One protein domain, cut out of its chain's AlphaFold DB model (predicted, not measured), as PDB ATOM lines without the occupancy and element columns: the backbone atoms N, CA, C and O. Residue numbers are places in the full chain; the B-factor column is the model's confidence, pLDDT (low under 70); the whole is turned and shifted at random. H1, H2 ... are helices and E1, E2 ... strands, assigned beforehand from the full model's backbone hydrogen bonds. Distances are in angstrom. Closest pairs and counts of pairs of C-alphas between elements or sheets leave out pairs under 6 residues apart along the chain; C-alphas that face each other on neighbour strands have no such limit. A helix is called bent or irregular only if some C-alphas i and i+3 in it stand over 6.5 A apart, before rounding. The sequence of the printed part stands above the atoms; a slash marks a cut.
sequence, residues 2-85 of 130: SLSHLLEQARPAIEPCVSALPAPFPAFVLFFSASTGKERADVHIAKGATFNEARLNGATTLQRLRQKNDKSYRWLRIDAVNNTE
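Overview. This is residues 2 to 85 of the 130 residues of the protein "Mur ligase" of Escherichia coli (UniProt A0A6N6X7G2). Picture a three-stranded sheet as a wall, with two helices, H1 and H2, side by side over one face and the other face bare. The 84 printed residues hold two named helices and three named strands, in the order H1, E1, E2, H2, E3; the class is mixed, helices and strands. The sheet runs E2, E1, E3, all antiparallel. The whole is compact, with a radius of gyration of the C-alphas of 12.8 A, yet elongated, spanning 38 by 22 by 20 A.

Arrangement. Start at H1, residues 3 to 17, where 7 of 11 O i to N i+4 pairs are within hydrogen-bond range. Next come E1, residues 28 to 35, and E2, residues 42 to 48, an antiparallel hairpin with N 32 and O 44 2.8 A apart. H2, residues 51 to 68, has every such helix pair within range and is on the sheet, over E2 and E1, at a height over the sheet of 7.5 A; its closest C-alphas to E2 are those of Ala 54 and Gly 48, 4.1 A apart. E3, residues 75 to 80, is antiparallel to E1, with N 33 and O 77 2.9 A apart. E2, H2 and E3 form a split strand-helix-strand unit, two strands running the same way with E1 between them, its crossover right-handed. H1 is on the same face as H2, making two layers, helices on one face of a sheet. H1 and H2 only just touch, with 3 pairs of C-alphas within 8 A, the closest those of Leu 7 and Ala 59 at 7.3 A; they run opposite ways at a shallow tilt of 25 degrees. H1 and E3 come closest at the C-alphas of Leu 6 and Leu 76, 6.4 A.

Along the chain. Find C-alpha 3 at (3.379, -2.691, 8.872); H1 runs 21.8 A from there, irregular but only just, with C-alphas 9 and 12 6.9 A apart. E1 spans 22.8 A, E2 19.8 A and H2 25.8 A. E3 spans 16.6 A and ends at C-alpha 80, (0.198, -1.537, -9.337).

Size, cuts and confidence. Look for the two C-alphas farthest apart at Ala 23 and Lys 38, 38.9 A. The printed part has no cut and no long link, and no printed residue is under 70 in pLDDT.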
ATOM      1  N   SER A   2       0.563  -3.765  12.778       91.75
ATOM      2  CA  SER A   2       1.950  -3.599  12.323       91.75
ATOM      3  C   SER A   2       2.013  -3.352  10.809       91.75
ATOM      4  O   SER A   2       1.089  -3.715  10.082       91.75
ATOM      5  N   LEU A   3       3.133  -2.810  10.316       93.44
ATOM      6  CA  LEU A   3       3.379  -2.691   8.872       93.44
ATOM      7  C   LEU A   3       3.345  -4.061   8.171       93.44
ATOM      8  O   LEU A   3       2.778  -4.177   7.091       93.44
ATOM      9  N   SER A   4       3.892  -5.107   8.802       93.62
ATOM     10  CA  SER A   4       3.827  -6.474   8.272       93.62
ATOM     11  C   SER A   4       2.388  -6.955   8.085       93.62
ATOM     12  O   SER A   4       2.073  -7.550   7.063       93.62
ATOM     13  N   HIS A   5       1.497  -6.640   9.029       95.50
ATOM     14  CA  HIS A   5       0.088  -6.996   8.925       95.50
ATOM     15  C   HIS A   5      -0.603  -6.275   7.760       95.50
ATOM     16  O   HIS A   5      -1.319  -6.913   6.997       95.50
ATOM     17  N   LEU A   6      -0.335  -4.974   7.576       96.38
ATOM     18  CA  LEU A   6      -0.864  -4.205   6.441       96.38
ATOM     19  C   LEU A   6      -0.401  -4.786   5.092       96.38
ATOM     20  O   LEU A   6      -1.196  -4.908   4.164       96.38
ATOM     21  N   LEU A   7       0.877  -5.167   4.990       95.19
ATOM     22  CA  LEU A   7       1.450  -5.759   3.776       95.19
ATOM     23  C   LEU A   7       0.821  -7.117   3.436       95.19
ATOM     24  O   LEU A   7       0.522  -7.376   2.271       95.19
ATOM     25  N   GLU A   8       0.602  -7.972   4.436       94.44
ATOM     26  CA  GLU A   8      -0.025  -9.282   4.227       94.44
ATOM     27  C   GLU A   8      -1.517  -9.170   3.888       94.44
ATOM     28  O   GLU A   8      -2.009  -9.925   3.052       94.44
ATOM     29  N   GLN A   9      -2.226  -8.186   4.452       95.06
ATOM     30  CA  GLN A   9      -3.620  -7.902   4.093       95.06
ATOM     31  C   GLN A   9      -3.778  -7.394   2.656       95.06
ATOM     32  O   GLN A   9      -4.766  -7.720   2.001       95.06
ATOM     33  N   ALA A  10      -2.823  -6.607   2.153       93.38
ATOM     34  CA  ALA A  10      -2.898  -6.044   0.805       93.38
ATOM     35  C   ALA A  10      -2.656  -7.087  -0.301       93.38
ATOM     36  O   ALA A  10      -3.200  -6.962  -1.398       93.38
ATOM     37  N   ARG A  11      -1.854  -8.124  -0.021       91.56
ATOM     38  CA  ARG A  11      -1.420  -9.122  -1.012       91.56
ATOM     39  C   ARG A  11      -2.566  -9.776  -1.803       91.56
ATOM     40  O   ARG A  11      -2.532  -9.670  -3.028       91.56
ATOM     41  N   PRO A  12      -3.574 -10.416  -1.175       94.00
ATOM     42  CA  PRO A  12      -4.602 -11.145  -1.922       94.00
ATOM     43  C   PRO A  12      -5.468 -10.248  -2.817       94.00
ATOM     44  O   PRO A  12      -6.071 -10.745  -3.760       94.00
ATOM     45  N   ALA A  13      -5.534  -8.941  -2.542       91.62
ATOM     46  CA  ALA A  13      -6.306  -8.000  -3.349       91.62
ATOM     47  C   ALA A  13      -5.565  -7.556  -4.621       91.62
ATOM     48  O   ALA A  13      -6.201  -7.247  -5.627       91.62
ATOM     49  N   ILE A  14      -4.230  -7.501  -4.576       91.25
ATOM     50  CA  ILE A  14      -3.426  -6.946  -5.667       91.25
ATOM     51  C   ILE A  14      -2.852  -8.023  -6.583       91.25
ATOM     52  O   ILE A  14      -2.916  -7.861  -7.793       91.25
ATOM     53  N   GLU A  15      -2.356  -9.132  -6.030       91.50
ATOM     54  CA  GLU A  15      -1.693 -10.203  -6.785       91.50
ATOM     55  C   GLU A  15      -2.497 -10.723  -7.996       91.50
ATOM     56  O   GLU A  15      -1.912 -10.813  -9.073       91.50
ATOM     57  N   PRO A  16      -3.820 -10.983  -7.909       91.50
ATOM     58  CA  PRO A  16      -4.586 -11.456  -9.068       91.50
ATOM     59  C   PRO A  16      -4.863 -10.368 -10.118       91.50
ATOM     60  O   PRO A  16      -5.307 -10.680 -11.220       91.50
ATOM     61  N   CYS A  17      -4.637  -9.096  -9.785       86.94
ATOM     62  CA  CYS A  17      -4.978  -7.945 -10.618       86.94
ATOM     63  C   CYS A  17      -3.787  -7.416 -11.433       86.94
ATOM     64  O   CYS A  17      -3.953  -6.444 -12.173       86.94
ATOM     65  N   VAL A  18      -2.596  -8.008 -11.288       91.25
ATOM     66  CA  VAL A  18      -1.376  -7.553 -11.969       91.25
ATOM     67  C   VAL A  18      -0.768  -8.646 -12.831       91.25
ATOM     68  O   VAL A  18      -0.635  -9.795 -12.418       91.25
ATOM     69  N   SER A  19      -0.313  -8.251 -14.012       94.56
ATOM     70  CA  SER A  19       0.496  -9.063 -14.911       94.56
ATOM     71  C   SER A  19       1.825  -8.365 -15.192       94.56
ATOM     72  O   SER A  19       1.978  -7.169 -14.937       94.56
ATOM     73  N   ALA A  20       2.794  -9.125 -15.702       97.25
ATOM     74  CA  ALA A  20       4.073  -8.561 -16.100       97.25
ATOM     75  C   ALA A  20       3.888  -7.561 -17.254       97.25
ATOM     76  O   ALA A  20       3.238  -7.872 -18.256       97.25
ATOM     77  N   LEU A  21       4.483  -6.378 -17.123       97.38
ATOM     78  CA  LEU A  21       4.557  -5.385 -18.184       97.38
ATOM     79  C   LEU A  21       5.491  -5.869 -19.305       97.38
ATOM     80  O   LEU A  21       6.487  -6.548 -19.033       97.38
ATOM     81  N   PRO A  22       5.200  -5.523 -20.570       95.88
ATOM     82  CA  PRO A  22       6.084  -5.844 -21.680       95.88
ATOM     83  C   PRO A  22       7.379  -5.021 -21.615       95.88
ATOM     84  O   PRO A  22       7.417  -3.924 -21.058       95.88
ATOM     85  N   ALA A  23       8.439  -5.517 -22.254       94.94
ATOM     86  CA  ALA A  23       9.641  -4.719 -22.488       94.94
ATOM     87  C   ALA A  23       9.292  -3.429 -23.273       94.94
ATOM     88  O   ALA A  23       8.398  -3.466 -24.124       94.94
ATOM     89  N   PRO A  24       9.982  -2.298 -23.033       95.44
ATOM     90  CA  PRO A  24      11.202  -2.140 -22.233       95.44
ATOM     91  C   PRO A  24      10.967  -1.820 -20.743       95.44
ATOM     92  O   PRO A  24      11.898  -1.396 -20.067       95.44
ATOM     93  N   PHE A  25       9.748  -1.972 -20.224       96.88
ATOM     94  CA  PHE A  25       9.434  -1.610 -18.840       96.88
ATOM     95  C   PHE A  25       9.881  -2.701 -17.847       96.88
ATOM     96  O   PHE A  25       9.919  -3.881 -18.209       96.88
ATOM     97  N   PRO A  26      10.168  -2.354 -16.576       97.44
ATOM     98  CA  PRO A  26      10.289  -3.345 -15.514       97.44
ATOM     99  C   PRO A  26       9.024  -4.204 -15.441       97.44
ATOM    100  O   PRO A  26       7.918  -3.667 -15.452       97.44
ATOM    101  N   ALA A  27       9.185  -5.526 -15.328       97.75
ATOM    102  CA  ALA A  27       8.063  -6.463 -15.389       97.75
ATOM    103  C   ALA A  27       6.975  -6.146 -14.350       97.75
ATOM    104  O   ALA A  27       5.793  -6.210 -14.659       97.75
ATOM    105  N   PHE A  28       7.356  -5.759 -13.133       98.12
ATOM    106  CA  PHE A  28       6.413  -5.330 -12.105       98.12
ATOM    107  C   PHE A  28       6.841  -3.992 -11.519       98.12
ATOM    108  O   PHE A  28       7.979  -3.846 -11.070       98.12
ATOM    109  N   VAL A  29       5.906  -3.041 -11.480       97.88
ATOM    110  CA  VAL A  29       6.080  -1.718 -10.869       97.88
ATOM    111  C   VAL A  29       4.947  -1.485  -9.875       97.88
ATOM    112  O   VAL A  29       3.770  -1.493 -10.242       97.88
ATOM    113  N   LEU A  30       5.311  -1.282  -8.611       97.50
ATOM    114  CA  LEU A  30       4.389  -1.078  -7.498       97.50
ATOM    115  C   LEU A  30       4.703   0.241  -6.793       97.50
ATOM    116  O   LEU A  30       5.849   0.504  -6.434       97.50
ATOM    117  N   PHE A  31       3.680   1.042  -6.526       97.69
ATOM    118  CA  PHE A  31       3.773   2.244  -5.710       97.69
ATOM    119  C   PHE A  31       3.241   1.935  -4.319       97.69
ATOM    120  O   PHE A  31       2.078   1.584  -4.142       97.69
ATOM    121  N   PHE A  32       4.094   2.095  -3.322       97.38
ATOM    122  CA  PHE A  32       3.763   1.926  -1.919       97.38
ATOM    123  C   PHE A  32       3.520   3.292  -1.296       97.38
ATOM    124  O   PHE A  32       4.452   4.081  -1.200       97.38
ATOM    125  N   SER A  33       2.295   3.552  -0.843       96.56
ATOM    126  CA  SER A  33       1.932   4.764  -0.102       96.56
ATOM    127  C   SER A  33       1.574   4.400   1.337       96.56
ATOM    128  O   SER A  33       0.543   3.767   1.574       96.56
ATOM    129  N   ALA A  34       2.401   4.794   2.306       96.81
ATOM    130  CA  ALA A  34       2.189   4.498   3.725       96.81
ATOM    131  C   ALA A  34       2.049   5.783   4.553       96.81
ATOM    132  O   ALA A  34       2.845   6.705   4.414       96.81
ATOM    133  N   SER A  35       1.043   5.865   5.429       96.25
ATOM    134  CA  SER A  35       0.812   7.059   6.256       96.25
ATOM    135  C   SER A  35       0.430   6.714   7.692       96.25
ATOM    136  O   SER A  35      -0.240   5.717   7.979       96.25
ATOM    137  N   THR A  36       0.837   7.586   8.613       96.12
ATOM    138  CA  THR A  36       0.381   7.599  10.011       96.12
ATOM    139  C   THR A  36      -1.030   8.193  10.156       96.12
ATOM    140  O   THR A  36      -1.643   8.091  11.220       96.12
ATOM    141  N   GLY A  37      -1.560   8.806   9.087       94.88
ATOM    142  CA  GLY A  37      -2.828   9.537   9.059       94.88
ATOM    143  C   GLY A  37      -2.734  10.981   9.562       94.88
ATOM    144  O   GLY A  37      -3.755  11.655   9.616       94.88
ATOM    145  N   LYS A  38      -1.539  11.451   9.947       93.75
ATOM    146  CA  LYS A  38      -1.301  12.824  10.435       93.75
ATOM    147  C   LYS A  38      -0.503  13.692   9.461       93.75
ATOM    148  O   LYS A  38      -0.455  14.904   9.615       93.75
ATOM    149  N   GLU A  39       0.130  13.064   8.482       90.94
ATOM    150  CA  GLU A  39       1.052  13.679   7.533       90.94
ATOM    151  C   GLU A  39       0.876  13.052   6.146       90.94
ATOM    152  O   GLU A  39       0.224  12.005   5.994       90.94
ATOM    153  N   ARG A  40       1.472  13.689   5.130       90.31
ATOM    154  CA  ARG A  40       1.530  13.128   3.776       90.31
ATOM    155  C   ARG A  40       2.153  11.730   3.830       90.31
ATOM    156  O   ARG A  40       3.074  11.485   4.604       90.31
ATOM    157  N   ALA A  41       1.618  10.820   3.021       94.12
ATOM    158  CA  ALA A  41       2.152   9.471   2.928       94.12
ATOM    159  C   ALA A  41       3.608   9.486   2.445       94.12
ATOM    160  O   ALA A  41       3.959  10.258   1.551       94.12
ATOM    161  N   ASP A  42       4.421   8.587   2.993       94.56
ATOM    162  CA  ASP A  42       5.678   8.210   2.364       94.56
ATOM    163  C   ASP A  42       5.348   7.356   1.141       94.56
ATOM    164  O   ASP A  42       4.651   6.341   1.257       94.56
ATOM    165  N   VAL A  43       5.827   7.792  -0.024       94.06
ATOM    166  CA  VAL A  43       5.608   7.115  -1.304       94.06
ATOM    167  C   VAL A  43       6.925   6.528  -1.794       94.06
ATOM    168  O   VAL A  43       7.947   7.214  -1.817       94.06
ATOM    169  N   HIS A  44       6.910   5.258  -2.189       96.38
ATOM    170  CA  HIS A  44       8.061   4.586  -2.783       96.38
ATOM    171  C   HIS A  44       7.656   3.750  -3.993       96.38
ATOM    172  O   HIS A  44       6.676   3.009  -3.940       96.38
ATOM    173  N   ILE A  45       8.445   3.839  -5.062       97.94
ATOM    174  CA  ILE A  45       8.289   3.028  -6.269       97.94
ATOM    175  C   ILE A  45       9.218   1.825  -6.147       97.94
ATOM    176  O   ILE A  45      10.436   1.979  -6.066       97.94
ATOM    177  N   ALA A  46       8.640   0.630  -6.143       97.94
ATOM    178  CA  ALA A  46       9.367  -0.626  -6.125       97.94
ATOM    179  C   ALA A  46       9.201  -1.361  -7.454       97.94
ATOM    180  O   ALA A  46       8.134  -1.351  -8.068       97.94
ATOM    181  N   LYS A  47      10.283  -2.011  -7.879       98.00
ATOM    182  CA  LYS A  47      10.394  -2.702  -9.164       98.00
ATOM    183  C   LYS A  47      10.911  -4.117  -8.949       98.00
ATOM    184  O   LYS A  47      11.615  -4.360  -7.965       98.00
ATOM    185  N   GLY A  48      10.584  -5.028  -9.857       97.56
ATOM    186  CA  GLY A  48      11.105  -6.394  -9.839       97.56
ATOM    187  C   GLY A  48      10.820  -7.151 -11.131       97.56
ATOM    188  O   GLY A  48       9.897  -6.809 -11.872       97.56
ATOM    189  N   ALA A  49      11.604  -8.200 -11.381       97.25
ATOM    190  CA  ALA A  49      11.358  -9.155 -12.458       97.25
ATOM    191  C   ALA A  49      10.143 -10.048 -12.153       97.25
ATOM    192  O   ALA A  49       9.512 -10.583 -13.061       97.25
ATOM    193  N   THR A  50       9.782 -10.181 -10.872       97.06
ATOM    194  CA  THR A  50       8.562 -10.860 -10.416       97.06
ATOM    195  C   THR A  50       7.747  -9.971  -9.476       97.06
ATOM    196  O   THR A  50       8.291  -9.081  -8.818       97.06
ATOM    197  N   PHE A  51       6.445 -10.250  -9.351       95.94
ATOM    198  CA  PHE A  51       5.578  -9.571  -8.382       95.94
ATOM    199  C   PHE A  51       6.130  -9.676  -6.951       95.94
ATOM    200  O   PHE A  51       6.188  -8.684  -6.222       95.94
ATOM    201  N   ASN A  52       6.598 -10.868  -6.562       96.19
ATOM    202  CA  ASN A  52       7.158 -11.115  -5.234       96.19
ATOM    203  C   ASN A  52       8.418 -10.294  -4.962       96.19
ATOM    204  O   ASN A  52       8.573  -9.773  -3.858       96.19
ATOM    205  N   GLU A  53       9.285 -10.149  -5.960       97.81
ATOM    206  CA  GLU A  53      10.481  -9.319  -5.861       97.81
ATOM    207  C   GLU A  53      10.120  -7.837  -5.702       97.81
ATOM    208  O   GLU A  53      10.577  -7.198  -4.755       97.81
ATOM    209  N   ALA A  54       9.233  -7.304  -6.551       97.69
ATOM    210  CA  ALA A  54       8.777  -5.917  -6.447       97.69
ATOM    211  C   ALA A  54       8.131  -5.638  -5.078       97.69
ATOM    212  O   ALA A  54       8.398  -4.614  -4.443       97.69
ATOM    213  N   ARG A  55       7.325  -6.582  -4.576       96.81
ATOM    214  CA  ARG A  55       6.694  -6.487  -3.257       96.81
ATOM    215  C   ARG A  55       7.720  -6.502  -2.128       96.81
ATOM    216  O   ARG A  55       7.622  -5.682  -1.216       96.81
ATOM    217  N   LEU A  56       8.684  -7.424  -2.171       97.25
ATOM    218  CA  LEU A  56       9.741  -7.530  -1.167       97.25
ATOM    219  C   LEU A  56      10.579  -6.249  -1.126       97.25
ATOM    220  O   LEU A  56      10.764  -5.685  -0.050       97.25
ATOM    221  N   ASN A  57      10.988  -5.741  -2.290       98.19
ATOM    222  CA  ASN A  57      11.732  -4.490  -2.415       98.19
ATOM    223  C   ASN A  57      10.969  -3.319  -1.772       98.19
ATOM    224  O   ASN A  57      11.525  -2.592  -0.944       98.19
ATOM    225  N   GLY A  58       9.673  -3.182  -2.071       97.75
ATOM    226  CA  GLY A  58       8.828  -2.144  -1.482       97.75
ATOM    227  C   GLY A  58       8.653  -2.280   0.031       97.75
ATOM    228  O   GLY A  58       8.824  -1.306   0.769       97.75
ATOM    229  N   ALA A  59       8.388  -3.495   0.515       97.06
ATOM    230  CA  ALA A  59       8.255  -3.792   1.940       97.06
ATOM    231  C   ALA A  59       9.544  -3.480   2.717       97.06
ATOM    232  O   ALA A  59       9.496  -2.854   3.779       97.06
ATOM    233  N   THR A  60      10.702  -3.872   2.178       97.94
ATOM    234  CA  THR A  60      12.010  -3.592   2.776       97.94
ATOM    235  C   THR A  60      12.271  -2.091   2.854       97.94
ATOM    236  O   THR A  60      12.686  -1.606   3.910       97.94
ATOM    237  N   THR A  61      11.993  -1.332   1.791       97.69
ATOM    238  CA  THR A  61      12.166   0.127   1.816       97.69
ATOM    239  C   THR A  61      11.227   0.796   2.818       97.69
ATOM    240  O   THR A  61      11.688   1.602   3.629       97.69
ATOM    241  N   LEU A  62       9.938   0.441   2.836       96.62
ATOM    242  CA  LEU A  62       8.992   0.995   3.809       96.62
ATOM    243  C   LEU A  62       9.404   0.688   5.251       96.62
ATOM    244  O   LEU A  62       9.293   1.561   6.111       96.62
ATOM    245  N   GLN A  63       9.904  -0.518   5.526       96.50
ATOM    246  CA  GLN A  63      10.388  -0.877   6.857       96.50
ATOM    247  C   GLN A  63      11.601  -0.030   7.266       96.50
ATOM    248  O   GLN A  63      11.655   0.434   8.406       96.50
ATOM    249  N   ARG A  64      12.538   0.233   6.346       97.00
ATOM    250  CA  ARG A  64      13.675   1.136   6.600       97.00
ATOM    251  C   ARG A  64      13.210   2.566   6.869       97.00
ATOM    252  O   ARG A  64      13.665   3.171   7.834       97.00
ATOM    253  N   LEU A  65      12.283   3.095   6.065       95.44
ATOM    254  CA  LEU A  65      11.704   4.432   6.266       95.44
ATOM    255  C   LEU A  65      10.992   4.538   7.614       95.44
ATOM    256  O   LEU A  65      11.181   5.509   8.343       95.44
ATOM    257  N   ARG A  66      10.224   3.503   7.970       95.00
ATOM    258  CA  ARG A  66       9.538   3.400   9.255       95.00
ATOM    259  C   ARG A  66      10.515   3.505  10.423       95.00
ATOM    260  O   ARG A  66      10.272   4.280  11.335       95.00
ATOM    261  N   GLN A  67      11.591   2.720  10.391       95.69
ATOM    262  CA  GLN A  67      12.604   2.691  11.449       95.69
ATOM    263  C   GLN A  67      13.389   4.001  11.520       95.69
ATOM    264  O   GLN A  67      13.567   4.547  12.602       95.69
ATOM    265  N   LYS A  68      13.821   4.524  10.367       96.31
ATOM    266  CA  LYS A  68      14.593   5.767  10.276       96.31
ATOM    267  C   LYS A  68      13.838   6.964  10.857       96.31
ATOM    268  O   LYS A  68      14.455   7.824  11.471       96.31
ATOM    269  N   ASN A  69      12.527   7.016  10.638       94.19
ATOM    270  CA  ASN A  69      11.695   8.168  10.978       94.19
ATOM    271  C   ASN A  69      10.774   7.914  12.188       94.19
ATOM    272  O   ASN A  69       9.852   8.694  12.405       94.19
ATOM    273  N   ASP A  70      10.971   6.806  12.915       94.06
ATOM    274  CA  ASP A  70      10.121   6.350  14.029       94.06
ATOM    275  C   ASP A  70       8.606   6.418  13.731       94.06
ATOM    276  O   ASP A  70       7.782   6.902  14.508       94.06
ATOM    277  N   LYS A  71       8.213   5.962  12.533       93.50
ATOM    278  CA  LYS A  71       6.818   6.040  12.082       93.50
ATOM    279  C   LYS A  71       5.997   4.841  12.545       93.50
ATOM    280  O   LYS A  71       6.419   3.681  12.515       93.50
ATOM    281  N   SER A  72       4.738   5.112  12.875       94.75
ATOM    282  CA  SER A  72       3.715   4.090  13.102       94.75
ATOM    283  C   SER A  72       2.668   4.163  11.994       94.75
ATOM    284  O   SER A  72       1.651   4.850  12.117       94.75
ATOM    285  N   TYR A  73       2.953   3.513  10.860       96.25
ATOM    286  CA  TYR A  73       2.029   3.497   9.727       96.25
ATOM    287  C   TYR A  73       0.717   2.810  10.102       96.25
ATOM    288  O   TYR A  73       0.704   1.698  10.634       96.25
ATOM    289  N   ARG A  74      -0.391   3.485   9.796       96.19
ATOM    290  CA  ARG A  74      -1.759   3.006  10.031       96.19
ATOM    291  C   ARG A  74      -2.470   2.636   8.740       96.19
ATOM    292  O   ARG A  74      -3.328   1.762   8.760       96.19
ATOM    293  N   TRP A  75      -2.104   3.306   7.653       96.44
ATOM    294  CA  TRP A  75      -2.697   3.139   6.338       96.44
ATOM    295  C   TRP A  75      -1.614   2.751   5.345       96.44
ATOM    296  O   TRP A  75      -0.521   3.321   5.365       96.44
ATOM    297  N   LEU A  76      -1.942   1.795   4.484       96.88
ATOM    298  CA  LEU A  76      -1.119   1.367   3.366       96.88
ATOM    299  C   LEU A  76      -2.011   1.276   2.132       96.88
ATOM    300  O   LEU A  76      -3.061   0.638   2.175       96.88
ATOM    301  N   ARG A  77      -1.565   1.884   1.038       95.88
ATOM    302  CA  ARG A  77      -2.080   1.629  -0.303       95.88
ATOM    303  C   ARG A  77      -0.934   1.120  -1.163       95.88
ATOM    304  O   ARG A  77       0.175   1.647  -1.078       95.88
ATOM    305  N   ILE A  78      -1.212   0.095  -1.960       96.12
ATOM    306  CA  ILE A  78      -0.302  -0.378  -2.996       96.12
ATOM    307  C   ILE A  78      -1.027  -0.192  -4.323       96.12
ATOM    308  O   ILE A  78      -2.071  -0.803  -4.538       96.12
ATOM    309  N   ASP A  79      -0.493   0.671  -5.178       95.75
ATOM    310  CA  ASP A  79      -0.966   0.840  -6.549       95.75
ATOM    311  C   ASP A  79      -0.036   0.030  -7.468       95.75
ATOM    312  O   ASP A  79       1.186   0.133  -7.357       95.75
ATOM    313  N   ALA A  80      -0.589  -0.790  -8.360       95.69
ATOM    314  CA  ALA A  80       0.198  -1.537  -9.337       95.69
ATOM    315  C   ALA A  80       0.002  -0.971 -10.741       95.69
ATOM    316  O   ALA A  80      -1.125  -0.689 -11.152       95.69
ATOM    317  N   VAL A  81       1.095  -0.844 -11.489       96.00
ATOM    318  CA  VAL A  81       1.016  -0.497 -12.908       96.00
ATOM    319  C   VAL A  81       0.541  -1.729 -13.666       96.00
ATOM    320  O   VAL A  81       1.251  -2.726 -13.744       96.00
ATOM    321  N   ASN A  82      -0.670  -1.661 -14.211       93.81
ATOM    322  CA  ASN A  82      -1.271  -2.745 -14.989       93.81
ATOM    323  C   ASN A  82      -1.171  -2.527 -16.507       93.81
ATOM    324  O   ASN A  82      -1.386  -3.459 -17.274       93.81
ATOM    325  N   ASN A  83      -0.872  -1.304 -16.947       94.62
ATOM    326  CA  ASN A  83      -0.710  -0.962 -18.350       94.62
ATOM    327  C   ASN A  83       0.258   0.211 -18.517       94.62
ATOM    328  O   ASN A  83       0.387   1.059 -17.632       94.62
ATOM    329  N   THR A  84       0.899   0.279 -19.680       95.81
ATOM    330  CA  THR A  84       1.807   1.363 -20.062       95.81
ATOM    331  C   THR A  84       1.504   1.838 -21.478       95.81
ATOM    332  O   THR A  84       1.099   1.065 -22.343       95.81
ATOM    333  N   GLU A  85       1.681   3.135 -21.716       95.75
ATOM    334  CA  GLU A  85       1.538   3.760 -23.030       95.75
ATOM    335  C   GLU A  85       2.720   4.712 -23.217       95.75
ATOM    336  O   GLU A  85       2.831   5.717 -22.512       95.75
TER     337      GLU A  85